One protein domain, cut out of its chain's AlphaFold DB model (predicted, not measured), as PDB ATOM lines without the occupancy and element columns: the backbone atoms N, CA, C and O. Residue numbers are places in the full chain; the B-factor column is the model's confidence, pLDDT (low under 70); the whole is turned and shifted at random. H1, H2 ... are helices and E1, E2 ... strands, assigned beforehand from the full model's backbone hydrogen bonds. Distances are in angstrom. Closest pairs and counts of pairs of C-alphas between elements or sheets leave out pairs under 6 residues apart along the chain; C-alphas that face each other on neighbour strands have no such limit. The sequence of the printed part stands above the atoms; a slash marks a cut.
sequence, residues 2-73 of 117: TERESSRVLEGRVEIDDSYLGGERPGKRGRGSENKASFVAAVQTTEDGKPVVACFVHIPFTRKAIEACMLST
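Overview. This is residues 2 to 73 of the 117 residues of the protein "DDE_Tnp_IS1595 domain-containing protein" of Candidatus Nitrotoga sp. AM1P (UniProt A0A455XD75). A strongly twisted sheet of three strands, E1, E2 and E3, forms a long slab, with helix H2 over one face, running along E2, and the short helix H1 only grazing the sheet. A long loop, residues 23 to 35, closes the E1-E2 hairpin at one end of the slab. The printed part has 72 residues, with elements in the order H1, E1, E2, E3, H2; the sheet has the order E1 - E2 - E3, all antiparallel, and the class is mixed, helices and strands. The whole is only just loose, close to compact, with a radius of gyration of the C-alphas of 13.8 A, and elongated, spanning 39 by 25 by 22 A.

Arrangement. E2, residues 36 to 45, is the inner strand of a meander, each strand the antiparallel neighbour of the one before. It forms a hairpin with the edge strand E1, residues 13 to 22, at 158 degrees between directions; N 17 and O 41 are 2.9 A apart, within hydrogen-bond range. E1 bends by 51 degrees at residue 18. E2 also forms a hairpin with the edge strand E3, residues 51 to 58, at 152 degrees; N 42 and O 55 are within range at 2.8 A. H2, residues 63 to 71, is on the sheet at a height over the sheet of 10.0 A. It lies over E2 and runs along the strands, at 23 degrees to E2 on the local plane; their closest C-alphas, of Val 40 and Ile 66, are 7.8 A apart. H1, residues 2 to 5, only grazes the sheet; its closest C-alpha pair with E3, Glu 5 and Cys 55, is 6.9 A apart. H1 and H2 are apart. In H2 every O i to N i+4 pair is within hydrogen-bond range; H1 is too short for such a pair.

Along the chain. E1 measures 27.8 A, from C-alpha 13 at (142.703, 140.122, 167.787), E2 26.7 A, E3 20.0 A and H2 12.3 A, ending at C-alpha 71 at (132.329, 136.024, 179.916).

Size, cuts and confidence. The C-alphas farthest apart, of Pro 26 and Glu 47, are 40.0 A apart. The printed part has no cut, and the link from E1 to E2 is long. Mean pLDDT of the printed part is 74.7; residues 2 to 9, 11, 26, 29 to 34 and 70 to 73 are under 70.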
ATOM      1  N   THR A   2     149.926 139.298 188.915       59.19
ATOM      2  CA  THR A   2     148.456 139.400 188.812       59.19
ATOM      3  C   THR A   2     147.884 140.808 189.015       59.19
ATOM      4  O   THR A   2     147.082 141.251 188.207       59.19
ATOM      5  N   GLU A   3     148.332 141.548 190.031       63.88
ATOM      6  CA  GLU A   3     147.813 142.895 190.346       63.88
ATOM      7  C   GLU A   3     148.099 143.957 189.272       63.88
ATOM      8  O   GLU A   3     147.390 144.953 189.180       63.88
ATOM      9  N   ARG A   4     149.143 143.775 188.451       65.25
ATOM     10  CA  ARG A   4     149.460 144.713 187.359       65.25
ATOM     11  C   ARG A   4     148.657 144.414 186.096       65.25
ATOM     12  O   ARG A   4     148.414 145.314 185.299       65.25
ATOM     13  N   GLU A   5     148.258 143.154 185.932       64.50
ATOM     14  CA  GLU A   5     147.504 142.682 184.772       64.50
ATOM     15  C   GLU A   5     145.987 142.703 185.017       64.50
ATOM     16  O   GLU A   5     145.222 142.648 184.063       64.50
ATOM     17  N   SER A   6     145.528 142.855 186.265       61.56
ATOM     18  CA  SER A   6     144.101 142.824 186.615       61.56
ATOM     19  C   SER A   6     143.277 143.968 186.022       61.56
ATOM     20  O   SER A   6     142.074 143.816 185.850       61.56
ATOM     21  N   SER A   7     143.899 145.112 185.722       64.19
ATOM     22  CA  SER A   7     143.233 146.248 185.070       64.19
ATOM     23  C   SER A   7     143.478 146.307 183.562       64.19
ATOM     24  O   SER A   7     143.029 147.251 182.914       64.19
ATOM     25  N   ARG A   8     144.246 145.365 182.998       65.81
ATOM     26  CA  ARG A   8     144.595 145.387 181.579       65.81
ATOM     27  C   ARG A   8     143.518 144.693 180.771       65.81
ATOM     28  O   ARG A   8     143.226 143.517 180.969       65.81
ATOM     29  N   VAL A   9     142.957 145.445 179.838       68.19
ATOM     30  CA  VAL A   9     142.012 144.946 178.848       68.19
ATOM     31  C   VAL A   9     142.802 144.693 177.568       68.19
ATOM     32  O   VAL A   9     143.565 145.553 177.131       68.19
ATOM     33  N   LEU A  10     142.675 143.490 177.009       70.06
ATOM     34  CA  LEU A  10     143.251 143.175 175.701       70.06
ATOM     35  C   LEU A  10     142.357 143.782 174.617       70.06
ATOM     36  O   LEU A  10     141.143 143.799 174.770       70.06
ATOM     37  N   GLU A  11     142.925 144.260 173.516       68.12
ATOM     38  CA  GLU A  11     142.150 144.881 172.433       68.12
ATOM     39  C   GLU A  11     142.526 144.291 171.069       68.12
ATOM     40  O   GLU A  11     143.648 143.835 170.849       68.12
ATOM     41  N   GLY A  12     141.584 144.287 170.124       71.25
ATOM     42  CA  GLY A  12     141.805 143.734 168.785       71.25
ATOM     43  C   GLY A  12     141.753 142.203 168.741       71.25
ATOM     44  O   GLY A  12     140.858 141.589 169.323       71.25
ATOM     45  N   ARG A  13     142.676 141.577 167.999       75.19
ATOM     46  CA  ARG A  13     142.703 140.122 167.787       75.19
ATOM     47  C   ARG A  13     143.364 139.422 168.971       75.19
ATOM     48  O   ARG A  13     144.570 139.556 169.178       75.19
ATOM     49  N   VAL A  14     142.572 138.657 169.718       77.44
ATOM     50  CA  VAL A  14     143.018 137.920 170.905       77.44
ATOM     51  C   VAL A  14     142.780 136.430 170.709       77.44
ATOM     52  O   VAL A  14     141.641 136.000 170.554       77.44
ATOM     53  N   GLU A  15     143.855 135.654 170.754       81.31
ATOM     54  CA  GLU A  15     143.809 134.195 170.768       81.31
ATOM     55  C   GLU A  15     143.750 133.707 172.215       81.31
ATOM     56  O   GLU A  15     144.503 134.186 173.063       81.31
ATOM     57  N   ILE A  16     142.851 132.770 172.515       80.94
ATOM     58  CA  ILE A  16     142.645 132.259 173.872       80.94
ATOM     59  C   ILE A  16     142.806 130.743 173.865       80.94
ATOM     60  O   ILE A  16     142.208 130.069 173.027       80.94
ATOM     61  N   ASP A  17     143.583 130.218 174.809       83.06
ATOM     62  CA  ASP A  17     143.833 128.785 174.963       83.06
ATOM     63  C   ASP A  17     143.788 128.364 176.439       83.06
ATOM     64  O   ASP A  17     144.231 129.103 177.328       83.06
ATOM     65  N   ASP A  18     143.255 127.171 176.715       79.31
ATOM     66  CA  ASP A  18     143.320 126.551 178.035       79.31
ATOM     67  C   ASP A  18     144.590 125.704 178.165       79.31
ATOM     68  O   ASP A  18     144.841 124.763 177.415       79.31
ATOM     69  N   SER A  19     145.415 126.029 179.155       81.25
ATOM     70  CA  SER A  19     146.737 125.437 179.324       81.25
ATOM     71  C   SER A  19     146.964 124.916 180.744       81.25
ATOM     72  O   SER A  19     146.289 125.281 181.709       81.25
ATOM     73  N   TYR A  20     147.941 124.012 180.869       76.38
ATOM     74  CA  TYR A  20     148.319 123.379 182.134       76.38
ATOM     75  C   TYR A  20     149.807 123.576 182.380       76.38
ATOM     76  O   TYR A  20     150.635 123.072 181.618       76.38
ATOM     77  N   LEU A  21     150.151 124.242 183.478       80.19
ATOM     78  CA  LEU A  21     151.528 124.359 183.934       80.19
ATOM     79  C   LEU A  21     151.864 123.147 184.804       80.19
ATOM     80  O   LEU A  21     151.156 122.844 185.769       80.19
ATOM     81  N   GLY A  22     152.927 122.428 184.449       77.38
ATOM     82  CA  GLY A  22     153.451 121.348 185.282       77.38
ATOM     83  C   GLY A  22     154.016 121.905 186.585       77.38
ATOM     84  O   GLY A  22     154.808 122.840 186.553       77.38
ATOM     85  N   GLY A  23     153.606 121.348 187.721       71.38
ATOM     86  CA  GLY A  23     154.183 121.691 189.015       71.38
ATOM     87  C   GLY A  23     155.544 121.045 189.233       71.38
ATOM     88  O   GLY A  23     155.908 120.064 188.585       71.38
ATOM     89  N   GLU A  24     156.271 121.600 190.196       73.31
ATOM     90  CA  GLU A  24     157.626 121.204 190.589       73.31
ATOM     91  C   GLU A  24     157.724 119.736 191.038       73.31
ATOM     92  O   GLU A  24     158.752 119.084 190.862       73.31
ATOM     93  N   ARG A  25     156.639 119.190 191.604       70.19
ATOM     94  CA  ARG A  25     156.614 117.833 192.154       70.19
ATOM     95  C   ARG A  25     156.181 116.792 191.119       70.19
ATOM     96  O   ARG A  25     155.185 117.008 190.418       70.19
ATOM     97  N   PRO A  26     156.833 115.614 191.093       64.56
ATOM     98  CA  PRO A  26     156.385 114.501 190.269       64.56
ATOM     99  C   PRO A  26     154.944 114.131 190.639       64.56
ATOM    100  O   PRO A  26     154.566 114.096 191.808       64.56
ATOM    101  N   GLY A  27     154.119 113.909 189.623       70.75
ATOM    102  CA  GLY A  27     152.694 113.639 189.771       70.75
ATOM    103  C   GLY A  27     152.183 112.723 188.666       70.75
ATOM    104  O   GLY A  27     152.957 112.194 187.862       70.75
ATOM    105  N   LYS A  28     150.862 112.537 188.607       72.69
ATOM    106  CA  LYS A  28     150.226 111.690 187.594       72.69
ATOM    107  C   LYS A  28     150.517 112.246 186.196       72.69
ATOM    108  O   LYS A  28     150.293 113.425 185.909       72.69
ATOM    109  N   ARG A  29     151.003 111.388 185.295       67.56
ATOM    110  CA  ARG A  29     151.187 111.739 183.880       67.56
ATOM    111  C   ARG A  29     149.816 112.032 183.248       67.56
ATOM    112  O   ARG A  29     148.868 111.283 183.457       67.56
ATOM    113  N   GLY A  30     149.719 113.094 182.445       64.62
ATOM    114  CA  GLY A  30     148.469 113.497 181.773       64.62
ATOM    115  C   GLY A  30     147.699 114.622 182.480       64.62
ATOM    116  O   GLY A  30     148.263 115.338 183.304       64.62
ATOM    117  N   ARG A  31     146.443 114.859 182.088       60.19
ATOM    118  CA  ARG A  31     145.583 115.921 182.652       60.19
ATOM    119  C   ARG A  31     145.086 115.529 184.057       60.19
ATOM    120  O   ARG A  31     144.950 114.341 184.340       60.19
ATOM    121  N   GLY A  32     144.824 116.513 184.923       63.38
ATOM    122  CA  GLY A  32     144.191 116.285 186.233       63.38
ATOM    123  C   GLY A  32     145.100 115.771 187.358       63.38
ATOM    124  O   GLY A  32     144.607 115.166 188.302       63.38
ATOM    125  N   SER A  33     146.419 115.975 187.274       68.12
ATOM    126  CA  SER A  33     147.282 115.819 188.454       68.12
ATOM    127  C   SER A  33     147.105 117.035 189.362       68.12
ATOM    128  O   SER A  33     147.138 118.151 188.856       68.12
ATOM    129  N   GLU A  34     147.006 116.835 190.678       68.56
ATOM    130  CA  GLU A  34     146.907 117.925 191.672       68.56
ATOM    131  C   GLU A  34     148.064 118.926 191.556       68.56
ATOM    132  O   GLU A  34     147.893 120.125 191.737       68.56
ATOM    133  N   ASN A  35     149.232 118.437 191.139       74.31
ATOM    134  CA  ASN A  35     150.410 119.258 190.885       74.31
ATOM    135  C   ASN A  35     150.340 120.091 189.590       74.31
ATOM    136  O   ASN A  35     151.339 120.705 189.246       74.31
ATOM    137  N   LYS A  36     149.249 120.098 188.812       75.94
ATOM    138  CA  LYS A  36     149.151 120.913 187.588       75.94
ATOM    139  C   LYS A  36     148.272 122.128 187.821       75.94
ATOM    140  O   LYS A  36     147.089 121.985 188.109       75.94
ATOM    141  N   ALA A  37     148.838 123.313 187.621       80.75
ATOM    142  CA  ALA A  37     148.074 124.549 187.654       80.75
ATOM    143  C   ALA A  37     147.384 124.742 186.299       80.75
ATOM    144  O   ALA A  37     148.050 124.837 185.266       80.75
ATOM    145  N   SER A  38     146.054 124.770 186.292       81.94
ATOM    146  CA  SER A  38     145.270 125.137 185.113       81.94
ATOM    147  C   SER A  38     145.172 126.655 185.000       81.94
ATOM    148  O   SER A  38     144.928 127.359 185.980       81.94
ATOM    149  N   PHE A  39     145.364 127.171 183.794       83.62
ATOM    150  CA  PHE A  39     145.232 128.592 183.518       83.62
ATOM    151  C   PHE A  39     144.758 128.811 182.084       83.62
ATOM    152  O   PHE A  39     144.953 127.969 181.212       83.62
ATOM    153  N   VAL A  40     144.131 129.956 181.848       83.31
ATOM    154  CA  VAL A  40     143.800 130.436 180.507       83.31
ATOM    155  C   VAL A  40     144.875 131.423 180.086       83.31
ATOM    156  O   VAL A  40     145.209 132.336 180.844       83.31
ATOM    157  N   ALA A  41     145.418 131.225 178.889       83.25
ATOM    158  CA  ALA A  41     146.297 132.175 178.231       83.25
ATOM    159  C   ALA A  41     145.488 132.943 177.188       83.25
ATOM    160  O   ALA A  41     144.931 132.341 176.278       83.25
ATOM    161  N   ALA A  42     145.436 134.264 177.316       84.00
ATOM    162  CA  ALA A  42     144.874 135.153 176.311       84.00
ATOM    163  C   ALA A  42     146.008 135.990 175.716       84.00
ATOM    164  O   ALA A  42     146.641 136.775 176.420       84.00
ATOM    165  N   VAL A  43     146.295 135.802 174.432       82.00
ATOM    166  CA  VAL A  43     147.387 136.467 173.720       82.00
ATOM    167  C   VAL A  43     146.806 137.411 172.684       82.00
ATOM    168  O   VAL A  43     146.146 136.997 171.735       82.00
ATOM    169  N   GLN A  44     147.082 138.697 172.848       80.25
ATOM    170  CA  GLN A  44     146.823 139.699 171.833       80.25
ATOM    171  C   GLN A  44     147.883 139.602 170.738       80.25
ATOM    172  O   GLN A  44     149.088 139.655 171.002       80.25
ATOM    173  N   THR A  45     147.418 139.500 169.502       77.31
ATOM    174  CA  THR A  45     148.248 139.408 168.300       77.31
ATOM    175  C   THR A  45     148.010 140.603 167.385       77.31
ATOM    176  O   THR A  45     146.883 141.092 167.295       77.31
ATOM    177  N   THR A  46     149.044 141.049 166.672       78.38
ATOM    178  CA  THR A  46     148.874 141.962 165.531       78.38
ATOM    179  C   THR A  46     148.164 141.258 164.368       78.38
ATOM    180  O   THR A  46     148.025 140.034 164.373       78.38
ATOM    181  N   GLU A  47     147.745 142.007 163.344       77.44
ATOM    182  CA  GLU A  47     147.160 141.424 162.122       77.44
ATOM    183  C   GLU A  47     148.105 140.424 161.430       77.44
ATOM    184  O   GLU A  47     147.651 139.407 160.914       77.44
ATOM    185  N   ASP A  48     149.421 140.639 161.529       78.81
ATOM    186  CA  ASP A  48     150.459 139.715 161.044       78.81
ATOM    187  C   ASP A  48     150.650 138.461 161.929       78.81
ATOM    188  O   ASP A  48     151.581 137.683 161.716       78.81
ATOM    189  N   GLY A  49     149.840 138.287 162.979       75.12
ATOM    190  CA  GLY A  49     149.929 137.160 163.911       75.12
ATOM    191  C   GLY A  49     151.087 137.242 164.911       75.12
ATOM    192  O   GLY A  49     151.435 136.237 165.530       75.12
ATOM    193  N   LYS A  50     151.713 138.414 165.094       79.50
ATOM    194  CA  LYS A  50     152.813 138.575 166.060       79.50
ATOM    195  C   LYS A  50     152.256 138.825 167.464       79.50
ATOM    196  O   LYS A  50     151.400 139.700 167.606       79.50
ATOM    197  N   PRO A  51     152.729 138.116 168.503       81.75
ATOM    198  CA  PRO A  51     152.255 138.326 169.866       81.75
ATOM    199  C   PRO A  51     152.730 139.683 170.399       81.75
ATOM    200  O   PRO A  51     153.903 140.030 170.265       81.75
ATOM    201  N   VAL A  52     151.821 140.437 171.016       85.00
ATOM    202  CA  VAL A  52     152.101 141.756 171.611       85.00
ATOM    203  C   VAL A  52     151.996 141.689 173.129       85.00
ATOM    204  O   VAL A  52     152.919 142.078 173.839       85.00
ATOM    205  N   VAL A  53     150.872 141.170 173.626       82.44
ATOM    206  CA  VAL A  53     150.568 141.082 175.058       82.44
ATOM    207  C   VAL A  53     149.997 139.706 175.354       82.44
ATOM    208  O   VAL A  53     149.188 139.198 174.584       82.44
ATOM    209  N   ALA A  54     150.398 139.112 176.474       82.69
ATOM    210  CA  ALA A  54     149.816 137.877 176.980       82.69
ATOM    211  C   ALA A  54     149.297 138.099 178.402       82.69
ATOM    212  O   ALA A  54     150.030 138.583 179.264       82.69
ATOM    213  N   CYS A  55     148.045 137.722 178.639       81.25
ATOM    214  CA  CYS A  55     147.427 137.680 179.952       81.25
ATOM    215  C   CYS A  55     147.220 136.221 180.363       81.25
ATOM    216  O   CYS A  55     146.740 135.402 179.577       81.25
ATOM    217  N   PHE A  56     147.584 135.900 181.603       82.81
ATOM    218  CA  PHE A  56     147.448 134.562 182.163       82.81
ATOM    219  C   PHE A  56     146.535 134.613 183.379       82.81
ATOM    220  O   PHE A  56     146.842 135.282 184.368       82.81
ATOM    221  N   VAL A  57     145.430 133.875 183.316       81.38
ATOM    222  CA  VAL A  57     144.454 133.802 184.401       81.38
ATOM    223  C   VAL A  57     144.443 132.390 184.949       81.38
ATOM    224  O   VAL A  57     144.061 131.444 184.263       81.38
ATOM    225  N   HIS A  58     144.865 132.236 186.202       83.94
ATOM    226  CA  HIS A  58     144.726 130.966 186.898       83.94
ATOM    227  C   HIS A  58     143.244 130.685 187.158       83.94
ATOM    228  O   HIS A  58     142.551 131.501 187.768       83.94
ATOM    229  N   ILE A  59     142.771 129.519 186.729       82.56
ATOM    230  CA  ILE A  59     141.388 129.088 186.922       82.56
ATOM    231  C   ILE A  59     141.365 127.649 187.430       82.56
ATOM    232  O   ILE A  59     142.224 126.855 187.043       82.56
ATOM    233  N   PRO A  60     140.392 127.258 188.267       81.31
ATOM    234  CA  PRO A  60     140.208 125.849 188.575       81.31
ATOM    235  C   PRO A  60     139.793 125.092 187.308       81.31
ATOM    236  O   PRO A  60     139.078 125.631 186.462       81.31
ATOM    237  N   PHE A  61     140.194 123.822 187.207       73.62
ATOM    238  CA  PHE A  61     139.860 122.925 186.097       73.62
ATOM    239  C   PHE A  61     138.373 122.526 186.122       73.62
ATOM    240  O   PHE A  61     137.991 121.389 186.387       73.62
ATOM    241  N   THR A  62     137.500 123.502 185.895       77.75
ATOM    242  CA  THR A  62     136.056 123.318 185.820       77.75
ATOM    243  C   THR A  62     135.513 124.097 184.640       77.75
ATOM    244  O   THR A  62     135.895 125.239 184.388       77.75
ATOM    245  N   ARG A  63     134.547 123.493 183.948       70.06
ATOM    246  CA  ARG A  63     133.833 124.127 182.838       70.06
ATOM    247  C   ARG A  63     133.262 125.495 183.214       70.06
ATOM    248  O   ARG A  63     133.416 126.449 182.465       70.06
ATOM    249  N   LYS A  64     132.668 125.595 184.406       78.88
ATOM    250  CA  LYS A  64     132.096 126.847 184.919       78.88
ATOM    251  C   LYS A  64     133.137 127.963 185.032       78.88
ATOM    252  O   LYS A  64     132.813 129.112 184.767       78.88
ATOM    253  N   ALA A  65     134.372 127.636 185.416       77.44
ATOM    254  CA  ALA A  65     135.432 128.631 185.542       77.44
ATOM    255  C   ALA A  65     135.966 129.099 184.185       77.44
ATOM    256  O   ALA A  65     136.242 130.284 184.024       77.44
ATOM    257  N   ILE A  66     136.047 128.198 183.202       77.00
ATOM    258  CA  ILE A  66     136.377 128.568 181.819       77.00
ATOM    259  C   ILE A  66     135.288 129.492 181.266       77.00
ATOM    260  O   ILE A  66     135.597 130.577 180.788       77.00
ATOM    261  N   GLU A  67     134.013 129.114 181.402       76.50
ATOM    262  CA  GLU A  67     132.874 129.930 180.958       76.50
ATOM    263  C   GLU A  67     132.874 131.318 181.619       76.50
ATOM    264  O   GLU A  67     132.715 132.324 180.931       76.50
ATOM    265  N   ALA A  68     133.126 131.395 182.930       77.00
ATOM    266  CA  ALA A  68     133.238 132.666 183.641       77.00
ATOM    267  C   ALA A  68     134.395 133.538 183.117       77.00
ATOM    268  O   ALA A  68     134.213 134.741 182.947       77.00
ATOM    269  N   CYS A  69     135.549 132.936 182.809       72.44
ATOM    270  CA  CYS A  69     136.713 133.634 182.258       72.44
ATOM    271  C   CYS A  69     136.448 134.190 180.847       72.44
ATOM    272  O   CYS A  69     136.887 135.292 180.512       72.44
ATOM    273  N   MET A  70     135.703 133.450 180.020       69.81
ATOM    274  CA  MET A  70     135.318 133.926 178.686       69.81
ATOM    275  C   MET A  70     134.301 135.067 178.776       69.81
ATOM    276  O   MET A  70     134.416 136.046 178.047       69.81
ATOM    277  N   LEU A  71     133.346 134.986 179.709       69.62
ATOM    278  CA  LEU A  71     132.329 136.024 179.916       69.62
ATOM    279  C   LEU A  71     132.899 137.332 180.482       69.62
ATOM    280  O   LEU A  71     132.369 138.400 180.186       69.62
ATOM    281  N   SER A  72     133.964 137.270 181.285       64.38
ATOM    282  CA  SER A  72     134.627 138.467 181.820       64.38
ATOM    283  C   SER A  72     135.506 139.192 180.800       64.38
ATOM    284  O   SER A  72     135.926 140.319 181.047       64.38
ATOM    285  N   THR A  73     135.810 138.562 179.663       60.47
ATOM    286  CA  THR A  73     136.715 139.120 178.655       60.47
ATOM    287  C   THR A  73     135.914 139.965 177.663       60.47
ATOM    288  O   THR A  73     135.401 139.470 176.664       60.47
TER     289      THR A  73